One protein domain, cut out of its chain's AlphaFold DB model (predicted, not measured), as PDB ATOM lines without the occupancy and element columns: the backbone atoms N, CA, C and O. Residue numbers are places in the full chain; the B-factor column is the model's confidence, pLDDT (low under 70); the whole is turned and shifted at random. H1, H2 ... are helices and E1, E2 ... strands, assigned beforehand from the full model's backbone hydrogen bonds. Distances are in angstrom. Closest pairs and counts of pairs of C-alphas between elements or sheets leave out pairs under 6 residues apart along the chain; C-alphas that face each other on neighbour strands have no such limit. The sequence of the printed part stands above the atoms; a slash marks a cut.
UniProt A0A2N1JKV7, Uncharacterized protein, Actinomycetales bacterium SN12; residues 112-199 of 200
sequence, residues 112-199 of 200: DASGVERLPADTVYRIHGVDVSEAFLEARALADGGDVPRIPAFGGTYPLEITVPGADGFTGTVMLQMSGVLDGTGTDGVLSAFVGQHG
ATOM      1  N   ASP A 112     -31.683   9.873   0.617       97.19
ATOM      2  CA  ASP A 112     -30.526  10.241   1.425       97.19
ATOM      3  C   ASP A 112     -29.320  10.493   0.508       97.19
ATOM      4  O   ASP A 112     -28.871   9.612  -0.229       97.19
ATOM      5  N   ALA A 113     -28.827  11.728   0.542       96.62
ATOM      6  CA  ALA A 113     -27.678  12.175  -0.229       96.62
ATOM      7  C   ALA A 113     -26.388  12.200   0.608       96.62
ATOM      8  O   ALA A 113     -25.370  12.703   0.141       96.62
ATOM      9  N   SER A 114     -26.390  11.665   1.831       96.50
ATOM     10  CA  SER A 114     -25.177  11.560   2.642       96.50
ATOM     11  C   SER A 114     -24.046  10.840   1.887       96.50
ATOM     12  O   SER A 114     -24.247   9.819   1.223       96.50
ATOM     13  N   GLY A 115     -22.830  11.381   1.963       95.31
ATOM     14  CA  GLY A 115     -21.664  10.945   1.190       95.31
ATOM     15  C   GLY A 115     -21.296  11.883   0.038       95.31
ATOM     16  O   GLY A 115     -20.127  11.917  -0.349       95.31
ATOM     17  N   VAL A 116     -22.229  12.693  -0.482       96.31
ATOM     18  CA  VAL A 116     -21.928  13.676  -1.549       96.31
ATOM     19  C   VAL A 116     -20.889  14.707  -1.126       96.31
ATOM     20  O   VAL A 116     -20.144  15.215  -1.960       96.31
ATOM     21  N   GLU A 117     -20.815  15.026   0.166       95.25
ATOM     22  CA  GLU A 117     -19.886  16.004   0.726       95.25
ATOM     23  C   GLU A 117     -18.421  15.575   0.597       95.25
ATOM     24  O   GLU A 117     -17.534  16.430   0.569       95.25
ATOM     25  N   ARG A 118     -18.179  14.263   0.476       94.25
ATOM     26  CA  ARG A 118     -16.846  13.652   0.338       94.25
ATOM     27  C   ARG A 118     -16.375  13.596  -1.106       94.25
ATOM     28  O   ARG A 118     -15.182  13.463  -1.362       94.25
ATOM     29  N   LEU A 119     -17.307  13.698  -2.048       94.94
ATOM     30  CA  LEU A 119     -17.012  13.636  -3.466       94.94
ATOM     31  C   LEU A 119     -16.578  15.013  -4.008       94.94
ATOM     32  O   LEU A 119     -17.014  16.059  -3.510       94.94
ATOM     33  N   PRO A 120     -15.722  15.045  -5.048       94.81
ATOM     34  CA  PRO A 120     -15.368  16.276  -5.746       94.81
ATOM     35  C   PRO A 120     -16.591  17.036  -6.276       94.81
ATOM     36  O   PRO A 120     -17.601  16.445  -6.658       94.81
ATOM     37  N   ALA A 121     -16.485  18.365  -6.341       93.50
ATOM     38  CA  ALA A 121     -17.575  19.246  -6.773       93.50
ATOM     39  C   ALA A 121     -17.979  19.070  -8.246       93.50
ATOM     40  O   ALA A 121     -19.061  19.484  -8.636       93.50
ATOM     41  N   ASP A 122     -17.099  18.507  -9.066       96.06
ATOM     42  CA  ASP A 122     -17.319  18.203 -10.478       96.06
ATOM     43  C   ASP A 122     -17.769  16.750 -10.708       96.06
ATOM     44  O   ASP A 122     -17.793  16.279 -11.846       96.06
ATOM     45  N   THR A 123     -18.159  16.041  -9.640       98.00
ATOM     46  CA  THR A 123     -18.795  14.725  -9.741       98.00
ATOM     47  C   THR A 123     -20.108  14.831 -10.504       98.00
ATOM     48  O   THR A 123     -20.953  15.676 -10.206       98.00
ATOM     49  N   VAL A 124     -20.289  13.931 -11.467       98.44
ATOM     50  CA  VAL A 124     -21.489  13.867 -12.298       98.44
ATOM     51  C   VAL A 124     -22.394  12.742 -11.818       98.44
ATOM     52  O   VAL A 124     -21.950  11.601 -11.676       98.44
ATOM     53  N   TYR A 125     -23.671  13.065 -11.639       98.25
ATOM     54  CA  TYR A 125     -24.716  12.152 -11.194       98.25
ATOM     55  C   TYR A 125     -25.753  11.986 -12.301       98.25
ATOM     56  O   TYR A 125     -26.301  12.970 -12.806       98.25
ATOM     57  N   ARG A 126     -26.042  10.742 -12.686       97.38
ATOM     58  CA  ARG A 126     -27.079  10.426 -13.673       97.38
ATOM     59  C   ARG A 126     -28.028   9.366 -13.162       97.38
ATOM     60  O   ARG A 126     -27.618   8.420 -12.505       97.38
ATOM     61  N   ILE A 127     -29.297   9.495 -13.521       95.94
ATOM     62  CA  ILE A 127     -30.297   8.450 -13.298       95.94
ATOM     63  C   ILE A 127     -30.941   8.147 -14.645       95.94
ATOM     64  O   ILE A 127     -31.504   9.030 -15.294       95.94
ATOM     65  N   HIS A 128     -30.795   6.906 -15.113       92.31
ATOM     66  CA  HIS A 128     -31.191   6.486 -16.465       92.31
ATOM     67  C   HIS A 128     -30.686   7.426 -17.580       92.31
ATOM     68  O   HIS A 128     -31.426   7.761 -18.515       92.31
ATOM     69  N   GLY A 129     -29.440   7.894 -17.461       90.56
ATOM     70  CA  GLY A 129     -28.811   8.831 -18.396       90.56
ATOM     71  C   GLY A 129     -29.299  10.286 -18.316       90.56
ATOM     72  O   GLY A 129     -28.794  11.119 -19.067       90.56
ATOM     73  N   VAL A 130     -30.248  10.618 -17.433       94.19
ATOM     74  CA  VAL A 130     -30.648  12.005 -17.144       94.19
ATOM     75  C   VAL A 130     -29.656  12.596 -16.151       94.19
ATOM     76  O   VAL A 130     -29.443  12.009 -15.094       94.19
ATOM     77  N   ASP A 131     -29.056  13.737 -16.488       95.88
ATOM     78  CA  ASP A 131     -28.167  14.465 -15.581       95.88
ATOM     79  C   ASP A 131     -28.970  15.086 -14.437       95.88
ATOM     80  O   ASP A 131     -29.893  15.869 -14.668       95.88
ATOM     81  N   VAL A 132     -28.632  14.693 -13.213       96.88
ATOM     82  CA  VAL A 132     -29.256  15.175 -11.977       96.88
ATOM     83  C   VAL A 132     -28.235  15.838 -11.055       96.88
ATOM     84  O   VAL A 132     -28.522  16.066  -9.882       96.88
ATOM     85  N   SER A 133     -27.044  16.157 -11.569       97.75
ATOM     86  CA  SER A 133     -25.916  16.634 -10.761       97.75
ATOM     87  C   SER A 133     -26.255  17.884  -9.959       97.75
ATOM     88  O   SER A 133     -25.854  17.987  -8.807       97.75
ATOM     89  N   GLU A 134     -27.050  18.800 -10.517       96.44
ATOM     90  CA  GLU A 134     -27.454  20.023  -9.816       96.44
ATOM     91  C   GLU A 134     -28.211  19.739  -8.507       96.44
ATOM     92  O   GLU A 134     -28.004  20.452  -7.530       96.44
ATOM     93  N   ALA A 135     -29.008  18.665  -8.432       96.94
ATOM     94  CA  ALA A 135     -29.708  18.286  -7.201       96.94
ATOM     95  C   ALA A 135     -28.738  17.873  -6.090       96.94
ATOM     96  O   ALA A 135     -28.871  18.291  -4.941       96.94
ATOM     97  N   PHE A 136     -27.745  17.055  -6.447       97.38
ATOM     98  CA  PHE A 136     -26.736  16.547  -5.521       97.38
ATOM     99  C   PHE A 136     -25.746  17.645  -5.115       97.38
ATOM    100  O   PHE A 136     -25.319  17.692  -3.961       97.38
ATOM    101  N   LEU A 137     -25.417  18.565  -6.028       95.88
ATOM    102  CA  LEU A 137     -24.596  19.736  -5.724       95.88
ATOM    103  C   LEU A 137     -25.313  20.717  -4.796       95.88
ATOM    104  O   LEU A 137     -24.678  21.233  -3.879       95.88
ATOM    105  N   GLU A 138     -26.614  20.937  -4.987       95.88
ATOM    106  CA  GLU A 138     -27.415  21.766  -4.085       95.88
ATOM    107  C   GLU A 138     -27.525  21.122  -2.700       95.88
ATOM    108  O   GLU A 138     -27.251  21.775  -1.696       95.88
ATOM    109  N   ALA A 139     -27.821  19.818  -2.626       95.88
ATOM    110  CA  ALA A 139     -27.838  19.091  -1.356       95.88
ATOM    111  C   ALA A 139     -26.488  19.198  -0.625       95.88
ATOM    112  O   ALA A 139     -26.445  19.503   0.564       95.88
ATOM    113  N   ARG A 140     -25.374  19.049  -1.351       95.25
ATOM    114  CA  ARG A 140     -24.023  19.264  -0.816       95.25
ATOM    115  C   ARG A 140     -23.809  20.693  -0.314       95.25
ATOM    116  O   ARG A 140     -23.191  20.874   0.730       95.25
ATOM    117  N   ALA A 141     -24.263  21.703  -1.054       94.19
ATOM    118  CA  ALA A 141     -24.102  23.109  -0.679       94.19
ATOM    119  C   ALA A 141     -24.913  23.486   0.571       94.19
ATOM    120  O   ALA A 141     -24.504  24.371   1.322       94.19
ATOM    121  N   LEU A 142     -26.033  22.801   0.796       92.88
ATOM    122  CA  LEU A 142     -26.911  22.966   1.953       92.88
ATOM    123  C   LEU A 142     -26.490  22.133   3.172       92.88
ATOM    124  O   LEU A 142     -27.151  22.217   4.207       92.88
ATOM    125  N   ALA A 143     -25.431  21.326   3.066       91.69
ATOM    126  CA  ALA A 143     -24.970  20.495   4.168       91.69
ATOM    127  C   ALA A 143     -24.491  21.350   5.354       91.69
ATOM    128  O   ALA A 143     -23.675  22.260   5.185       91.69
ATOM    129  N   ASP A 144     -24.949  21.025   6.564       87.62
ATOM    130  CA  ASP A 144     -24.555  21.704   7.804       87.62
ATOM    131  C   ASP A 144     -23.972  20.694   8.793       87.62
ATOM    132  O   ASP A 144     -24.614  19.711   9.145       87.62
ATOM    133  N   GLY A 145     -22.720  20.881   9.211       75.56
ATOM    134  CA  GLY A 145     -22.074  19.987  10.182       75.56
ATOM    135  C   GLY A 145     -21.953  18.510   9.762       75.56
ATOM    136  O   GLY A 145     -21.647  17.677  10.611       75.56
ATOM    137  N   GLY A 146     -22.157  18.186   8.479       73.19
ATOM    138  CA  GLY A 146     -22.205  16.812   7.958       73.19
ATOM    139  C   GLY A 146     -23.622  16.279   7.720       73.19
ATOM    140  O   GLY A 146     -23.764  15.231   7.093       73.19
ATOM    141  N   ASP A 147     -24.654  17.011   8.142       89.31
ATOM    142  CA  ASP A 147     -26.047  16.695   7.844       89.31
ATOM    143  C   ASP A 147     -26.390  17.211   6.444       89.31
ATOM    144  O   ASP A 147     -26.554  18.412   6.216       89.31
ATOM    145  N   VAL A 148     -26.465  16.290   5.484       94.69
ATOM    146  CA  VAL A 148     -26.862  16.580   4.102       94.69
ATOM    147  C   VAL A 148     -28.385  16.456   3.993       94.69
ATOM    148  O   VAL A 148     -28.932  15.416   4.370       94.69
ATOM    149  N   PRO A 149     -29.110  17.468   3.480       94.25
ATOM    150  CA  PRO A 149     -30.547  17.345   3.279       94.25
ATOM    151  C   PRO A 149     -30.880  16.266   2.244       94.25
ATOM    152  O   PRO A 149     -30.172  16.074   1.253       94.25
ATOM    153  N   ARG A 150     -32.016  15.596   2.455       95.50
ATOM    154  CA  ARG A 150     -32.553  14.627   1.494       95.50
ATOM    155  C   ARG A 150     -32.980  15.335   0.214       95.50
ATOM    156  O   ARG A 150     -33.541  16.431   0.261       95.50
ATOM    157  N   ILE A 151     -32.773  14.680  -0.923       96.31
ATOM    158  CA  ILE A 151     -33.211  15.165  -2.235       96.31
ATOM    159  C   ILE A 151     -34.663  14.709  -2.457       96.31
ATOM    160  O   ILE A 151     -34.890  13.498  -2.554       96.31
ATOM    161  N   PRO A 152     -35.654  15.622  -2.549       94.81
ATOM    162  CA  PRO A 152     -37.056  15.278  -2.771       94.81
ATOM    163  C   PRO A 152     -37.267  14.322  -3.949       94.81
ATOM    164  O   PRO A 152     -36.902  14.617  -5.087       94.81
ATOM    165  N   ALA A 153     -37.892  13.180  -3.675       94.12
ATOM    166  CA  ALA A 153     -38.149  12.121  -4.643       94.12
ATOM    167  C   ALA A 153     -39.341  11.268  -4.177       94.12
ATOM    168  O   ALA A 153     -39.570  11.124  -2.976       94.12
ATOM    169  N   PHE A 154     -40.106  10.720  -5.122       92.62
ATOM    170  CA  PHE A 154     -41.206   9.795  -4.826       92.62
ATOM    171  C   PHE A 154     -40.716   8.345  -4.750       92.62
ATOM    172  O   PHE A 154     -39.593   8.044  -5.132       92.62
ATOM    173  N   GLY A 155     -41.569   7.444  -4.258       92.94
ATOM    174  CA  GLY A 155     -41.276   6.012  -4.206       92.94
ATOM    175  C   GLY A 155     -40.791   5.431  -5.541       92.94
ATOM    176  O   GLY A 155     -41.253   5.827  -6.616       92.94
ATOM    177  N   GLY A 156     -39.887   4.460  -5.445       93.69
ATOM    178  CA  GLY A 156     -39.318   3.715  -6.561       93.69
ATOM    179  C   GLY A 156     -37.834   3.412  -6.364       93.69
ATOM    180  O   GLY A 156     -37.245   3.720  -5.322       93.69
ATOM    181  N   THR A 157     -37.247   2.807  -7.388       95.25
ATOM    182  CA  THR A 157     -35.851   2.378  -7.429       95.25
ATOM    183  C   THR A 157     -35.068   3.258  -8.407       95.25
ATOM    184  O   THR A 157     -35.408   3.379  -9.587       95.25
ATOM    185  N   TYR A 158     -34.012   3.895  -7.903       95.88
ATOM    186  CA  TYR A 158     -33.195   4.871  -8.620       95.88
ATOM    187  C   TYR A 158     -31.780   4.312  -8.849       95.88
ATOM    188  O   TYR A 158     -30.972   4.309  -7.915       95.88
ATOM    189  N   PRO A 159     -31.439   3.858 -10.070       96.75
ATOM    190  CA  PRO A 159     -30.062   3.527 -10.424       96.75
ATOM    191  C   PRO A 159     -29.262   4.820 -10.601       96.75
ATOM    192  O   PRO A 159     -29.328   5.472 -11.647       96.75
ATOM    193  N   LEU A 160     -28.528   5.208  -9.561       97.88
ATOM    194  CA  LEU A 160     -27.684   6.394  -9.562       97.88
ATOM    195  C   LEU A 160     -26.302   6.038 -10.111       97.88
ATOM    196  O   LEU A 160     -25.488   5.403  -9.441       97.88
ATOM    197  N   GLU A 161     -26.037   6.455 -11.341       98.19
ATOM    198  CA  GLU A 161     -24.713   6.447 -11.952       98.19
ATOM    199  C   GLU A 161     -23.908   7.639 -11.431       98.19
ATOM    200  O   GLU A 161     -24.341   8.790 -11.523       98.19
ATOM    201  N   ILE A 162     -22.714   7.367 -10.920       98.44
ATOM    202  CA  ILE A 162     -21.799   8.362 -10.366       98.44
ATOM    203  C   ILE A 162     -20.510   8.300 -11.166       98.44
ATOM    204  O   ILE A 162     -19.939   7.227 -11.360       98.44
ATOM    205  N   THR A 163     -20.056   9.451 -11.650       98.38
ATOM    206  CA  THR A 163     -18.758   9.605 -12.307       98.38
ATOM    207  C   THR A 163     -17.955  10.670 -11.584       98.38
ATOM    208  O   THR A 163     -18.247  11.860 -11.696       98.38
ATOM    209  N   VAL A 164     -16.930  10.229 -10.865       97.94
ATOM    210  CA  VAL A 164     -15.919  11.091 -10.259       97.94
ATOM    211  C   VAL A 164     -14.775  11.249 -11.263       97.94
ATOM    212  O   VAL A 164     -14.169  10.244 -11.641       97.94
ATOM    213  N   PRO A 165     -14.481  12.468 -11.742       95.31
ATOM    214  CA  PRO A 165     -13.403  12.693 -12.700       95.31
ATOM    215  C   PRO A 165     -12.015  12.639 -12.039       95.31
ATOM    216  O   PRO A 165     -11.870  12.767 -10.827       95.31
ATOM    217  N   GLY A 166     -10.970  12.494 -12.858       92.94
ATOM    218  CA  GLY A 166      -9.570  12.544 -12.417       92.94
ATOM    219  C   GLY A 166      -8.846  11.197 -12.456       92.94
ATOM    220  O   GLY A 166      -9.425  10.170 -12.800       92.94
ATOM    221  N   ALA A 167      -7.546  11.219 -12.141       88.56
ATOM    222  CA  ALA A 167      -6.681  10.035 -12.198       88.56
ATOM    223  C   ALA A 167      -7.073   8.959 -11.169       88.56
ATOM    224  O   ALA A 167      -6.973   7.774 -11.471       88.56
ATOM    225  N   ASP A 168      -7.571   9.395 -10.011       88.25
ATOM    226  CA  ASP A 168      -8.101   8.546  -8.938       88.25
ATOM    227  C   ASP A 168      -9.645   8.517  -8.942       88.25
ATOM    228  O   ASP A 168     -10.284   8.155  -7.957       88.25
ATOM    229  N   GLY A 169     -10.253   8.955 -10.049       93.94
ATOM    230  CA  GLY A 169     -11.695   8.964 -10.238       93.94
ATOM    231  C   GLY A 169     -12.273   7.566 -10.461       93.94
ATOM    232  O   GLY A 169     -11.555   6.592 -10.699       93.94
ATOM    233  N   PHE A 170     -13.598   7.464 -10.427       97.00
ATOM    234  CA  PHE A 170     -14.302   6.217 -10.709       97.00
ATOM    235  C   PHE A 170     -15.628   6.471 -11.423       97.00
ATOM    236  O   PHE A 170     -16.214   7.548 -11.332       97.00
ATOM    237  N   THR A 171     -16.124   5.432 -12.089       97.62
ATOM    238  CA  THR A 171     -17.509   5.359 -12.551       97.62
ATOM    239  C   THR A 171     -18.148   4.119 -11.950       97.62
ATOM    240  O   THR A 171     -17.589   3.028 -12.045       97.62
ATOM    241  N   GLY A 172     -19.316   4.281 -11.338       97.62
ATOM    242  CA  GLY A 172     -20.074   3.172 -10.775       97.62
ATOM    243  C   GLY A 172     -21.549   3.509 -10.625       97.62
ATOM    244  O   GLY A 172     -21.951   4.660 -10.779       97.62
ATOM    245  N   THR A 173     -22.352   2.491 -10.338       98.00
ATOM    246  CA  THR A 173     -23.799   2.629 -10.162       98.00
ATOM    247  C   THR A 173     -24.185   2.099  -8.792       98.00
ATOM    248  O   THR A 173     -23.805   0.985  -8.432       98.00
ATOM    249  N   VAL A 174     -24.960   2.885  -8.050       98.00
ATOM    250  CA  VAL A 174     -25.568   2.493  -6.778       98.00
ATOM    251  C   VAL A 174     -27.086   2.493  -6.921       98.00
ATOM    252  O   VAL A 174     -27.665   3.407  -7.505       98.00
ATOM    253  N   MET A 175     -27.736   1.450  -6.408       97.19
ATOM    254  CA  MET A 175     -29.195   1.358  -6.397       97.19
ATOM    255  C   MET A 175     -29.731   2.019  -5.130       97.19
ATOM    256  O   MET A 175     -29.432   1.566  -4.027       97.19
ATOM    257  N   LEU A 176     -30.527   3.077  -5.284       97.25
ATOM    258  CA  LEU A 176     -31.222   3.744  -4.185       97.25
ATOM    259  C   LEU A 176     -32.704   3.367  -4.243       97.25
ATOM    260  O   LEU A 176     -33.422   3.805  -5.140       97.25
ATOM    261  N   GLN A 177     -33.158   2.537  -3.304       96.25
ATOM    262  CA  GLN A 177     -34.537   2.054  -3.248       96.25
ATOM    263  C   GLN A 177     -35.293   2.726  -2.098       96.25
ATOM    264  O   GLN A 177     -34.869   2.679  -0.946       96.25
ATOM    265  N   MET A 178     -36.431   3.341  -2.411       95.25
ATOM    266  CA  MET A 178     -37.319   3.931  -1.405       95.25
ATOM    267  C   MET A 178     -38.023   2.835  -0.586       95.25
ATOM    268  O   MET A 178     -38.335   1.768  -1.112       95.25
ATOM    269  N   SER A 179     -38.319   3.109   0.688       94.81
ATOM    270  CA  SER A 179     -39.112   2.212   1.550       94.81
ATOM    271  C   SER A 179     -40.609   2.308   1.273       94.81
ATOM    272  O   SER A 179     -41.333   1.347   1.506       94.81
ATOM    273  N   GLY A 180     -41.074   3.454   0.772       93.81
ATOM    274  CA  GLY A 180     -42.461   3.665   0.385       93.81
ATOM    275  C   GLY A 180     -42.678   4.904  -0.481       93.81
ATOM    276  O   GLY A 180     -41.731   5.608  -0.833       93.81
ATOM    277  N   VAL A 181     -43.939   5.217  -0.810       92.88
ATOM    278  CA  VAL A 181     -44.285   6.341  -1.715       92.88
ATOM    279  C   VAL A 181     -43.711   7.681  -1.238       92.88
ATOM    280  O   VAL A 181     -43.254   8.476  -2.059       92.88
ATOM    281  N   LEU A 182     -43.759   7.933   0.075       94.19
ATOM    282  CA  LEU A 182     -43.236   9.140   0.729       94.19
ATOM    283  C   LEU A 182     -42.184   8.811   1.807       94.19
ATOM    284  O   LEU A 182     -41.870   9.671   2.629       94.19
ATOM    285  N   ASP A 183     -41.670   7.578   1.829       95.06
ATOM    286  CA  ASP A 183     -40.680   7.115   2.807       95.06
ATOM    287  C   ASP A 183     -39.408   6.656   2.089       95.06
ATOM    288  O   ASP A 183     -39.382   5.643   1.397       95.06
ATOM    289  N   GLY A 184     -38.345   7.432   2.235       95.44
ATOM    290  CA  GLY A 184     -37.043   7.197   1.630       95.44
ATOM    291  C   GLY A 184     -36.036   6.511   2.537       95.44
ATOM    292  O   GLY A 184     -34.892   6.364   2.121       95.44
ATOM    293  N   THR A 185     -36.418   6.058   3.736       96.44
ATOM    294  CA  THR A 185     -35.488   5.430   4.704       96.44
ATOM    295  C   THR A 185     -34.697   4.245   4.146       96.44
ATOM    296  O   THR A 185     -33.596   3.968   4.606       96.44
ATOM    297  N   GLY A 186     -35.195   3.572   3.105       95.94
ATOM    298  CA  GLY A 186     -34.480   2.502   2.401       95.94
ATOM    299  C   GLY A 186     -33.197   2.964   1.700       95.94
ATOM    300  O   GLY A 186     -32.365   2.141   1.328       95.94
ATOM    301  N   THR A 187     -33.008   4.278   1.561       97.62
ATOM    302  CA  THR A 187     -31.809   4.903   0.988       97.62
ATOM    303  C   THR A 187     -30.780   5.325   2.038       97.62
ATOM    304  O   THR A 187     -29.658   5.666   1.664       97.62
ATOM    305  N   ASP A 188     -31.121   5.275   3.332       97.62
ATOM    306  CA  ASP A 188     -30.286   5.799   4.420       97.62
ATOM    307  C   ASP A 188     -28.894   5.144   4.433       97.62
ATOM    308  O   ASP A 188     -28.747   3.924   4.535       97.62
ATOM    309  N   GLY A 189     -27.850   5.967   4.325       96.94
ATOM    310  CA  GLY A 189     -26.446   5.562   4.349       96.94
ATOM    311  C   GLY A 189     -25.971   4.762   3.131       96.94
ATOM    312  O   GLY A 189     -24.784   4.436   3.061       96.94
ATOM    313  N   VAL A 190     -26.839   4.456   2.161       98.31
ATOM    314  CA  VAL A 190     -26.492   3.627   0.993       98.31
ATOM    315  C   VAL A 190     -25.456   4.331   0.121       98.31
ATOM    316  O   VAL A 190     -24.427   3.741  -0.217       98.31
ATOM    317  N   LEU A 191     -25.691   5.608  -0.195       97.94
ATOM    318  CA  LEU A 191     -24.738   6.410  -0.961       97.94
ATOM    319  C   LEU A 191     -23.425   6.583  -0.191       97.94
ATOM    320  O   LEU A 191     -22.354   6.348  -0.743       97.94
ATOM    321  N   SER A 192     -23.500   6.905   1.098       97.31
ATOM    322  CA  SER A 192     -22.326   7.058   1.959       97.31
ATOM    323  C   SER A 192     -21.446   5.803   1.994       97.31
ATOM    324  O   SER A 192     -20.221   5.891   1.886       97.31
ATOM    325  N   ALA A 193     -22.061   4.623   2.101       98.06
ATOM    326  CA  ALA A 193     -21.356   3.348   2.079       98.06
ATOM    327  C   ALA A 193     -20.714   3.072   0.713       98.06
ATOM    328  O   ALA A 193     -19.572   2.617   0.658       98.06
ATOM    329  N   PHE A 194     -21.425   3.364  -0.377       98.31
ATOM    330  CA  PHE A 194     -20.901   3.229  -1.736       98.31
ATOM    331  C   PHE A 194     -19.678   4.129  -1.960       98.31
ATOM    332  O   PHE A 194     -18.631   3.658  -2.394       98.31
ATOM    333  N   VAL A 195     -19.770   5.401  -1.570       96.38
ATOM    334  CA  VAL A 195     -18.665   6.371  -1.620       96.38
ATOM    335  C   VAL A 195     -17.448   5.868  -0.829       96.38
ATOM    336  O   VAL A 195     -16.338   5.834  -1.364       96.38
ATOM    337  N   GLY A 196     -17.667   5.336   0.379       96.69
ATOM    338  CA  GLY A 196     -16.608   4.748   1.205       96.69
ATOM    339  C   GLY A 196     -15.919   3.527   0.584       96.69
ATOM    340  O   GLY A 196     -14.709   3.362   0.728       96.69
ATOM    341  N   GLN A 197     -16.649   2.684  -0.157       96.81
ATOM    342  CA  GLN A 197     -16.064   1.543  -0.886       96.81
ATOM    343  C   GLN A 197     -15.110   1.983  -2.005       96.81
ATOM    344  O   GLN A 197     -14.207   1.229  -2.370       96.81
ATOM    345  N   HIS A 198     -15.285   3.204  -2.512       95.50
ATOM    346  CA  HIS A 198     -14.445   3.814  -3.538       95.50
ATOM    347  C   HIS A 198     -13.353   4.741  -2.972       95.50
ATOM    348  O   HIS A 198     -12.632   5.364  -3.747       95.50
ATOM    349  N   GLY A 199     -13.178   4.786  -1.646       92.12
ATOM    350  CA  GLY A 199     -12.066   5.486  -0.995       92.12
ATOM    351  C   GLY A 199     -12.319   6.955  -0.646       92.12
ATOM    352  O   GLY A 199     -11.346   7.680  -0.437       92.12
TER     353      GLY A 199
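AT A GLANCE: This is residues 112 to 199 of the 200 residues of an uncharacterized protein of Actinomycetales bacterium SN12 (UniProt A0A2N1JKV7). A long two-stranded hairpin, E2 and E3, with the short strand E1 beside E2, makes a small sheet; H2 lies over the sheet at E3, while H1 meets it at the opposite edge, E1. Residues 113 to 116 pass between the two helices, and long loops join H1 to E2 and E3 to H2. The printed part has 88 residues with two named helices and three named strands, in the order E1 H1 E2 E3 H2; the sheet runs E1, E2, E3, all antiparallel. The class is mixed, helices and strands, with under half of the residues in named elements. The whole is compact, with a radius of gyration of the C-alphas of 12.2 A and spans of 39 by 30 by 23 A.

HOW THE PARTS SIT: Start at E1, residues 124 to 127, an edge strand antiparallel to E2, residues 157 to 164; N 126 and O 161 are within hydrogen-bond range at 2.8 A. E2 forms a hairpin with E3, residues 170 to 177, where you find N 160 and O 174 at 2.9 A. H1, residues 133 to 141, only grazes the sheet with its residues 133 to 137; its closest C-alphas to E1 are those of Ser 133 and Tyr 125, 4.7 A apart. H2, residues 190 to 197, is on the sheet at a height of 9.6 A, over E3 and along the strands, at 25 degrees to E3 on the local plane; only 2 of its C-alphas fall on E2, only just too few for it to lie over E2. Its closest C-alphas to E3 are those of Phe 194 and Val 174, 6.9 A apart. H1 and H2 are apart. In both helices every O i to N i+4 pair is within hydrogen-bond range.

IN THESE COORDINATES: Find C-alpha 124 at (-21.489, 13.867, -12.298), where E1 begins. Residues 126 to 127 of E1 pair briefly, antiparallel, with residues 130 to 131. H1 measures 12.1 A, E2 21.9 A and E3 22.0 A. H2 ends at C-alpha 197, (-16.064, 1.543, -0.886).

THE WHOLE: The C-alphas farthest apart, 39.2 A, are those of Ala 167 and Val 181. The links H1 to E2 and E3 to H2 are long; the printed part has no cut, and no printed residue is under 70 in pLDDT.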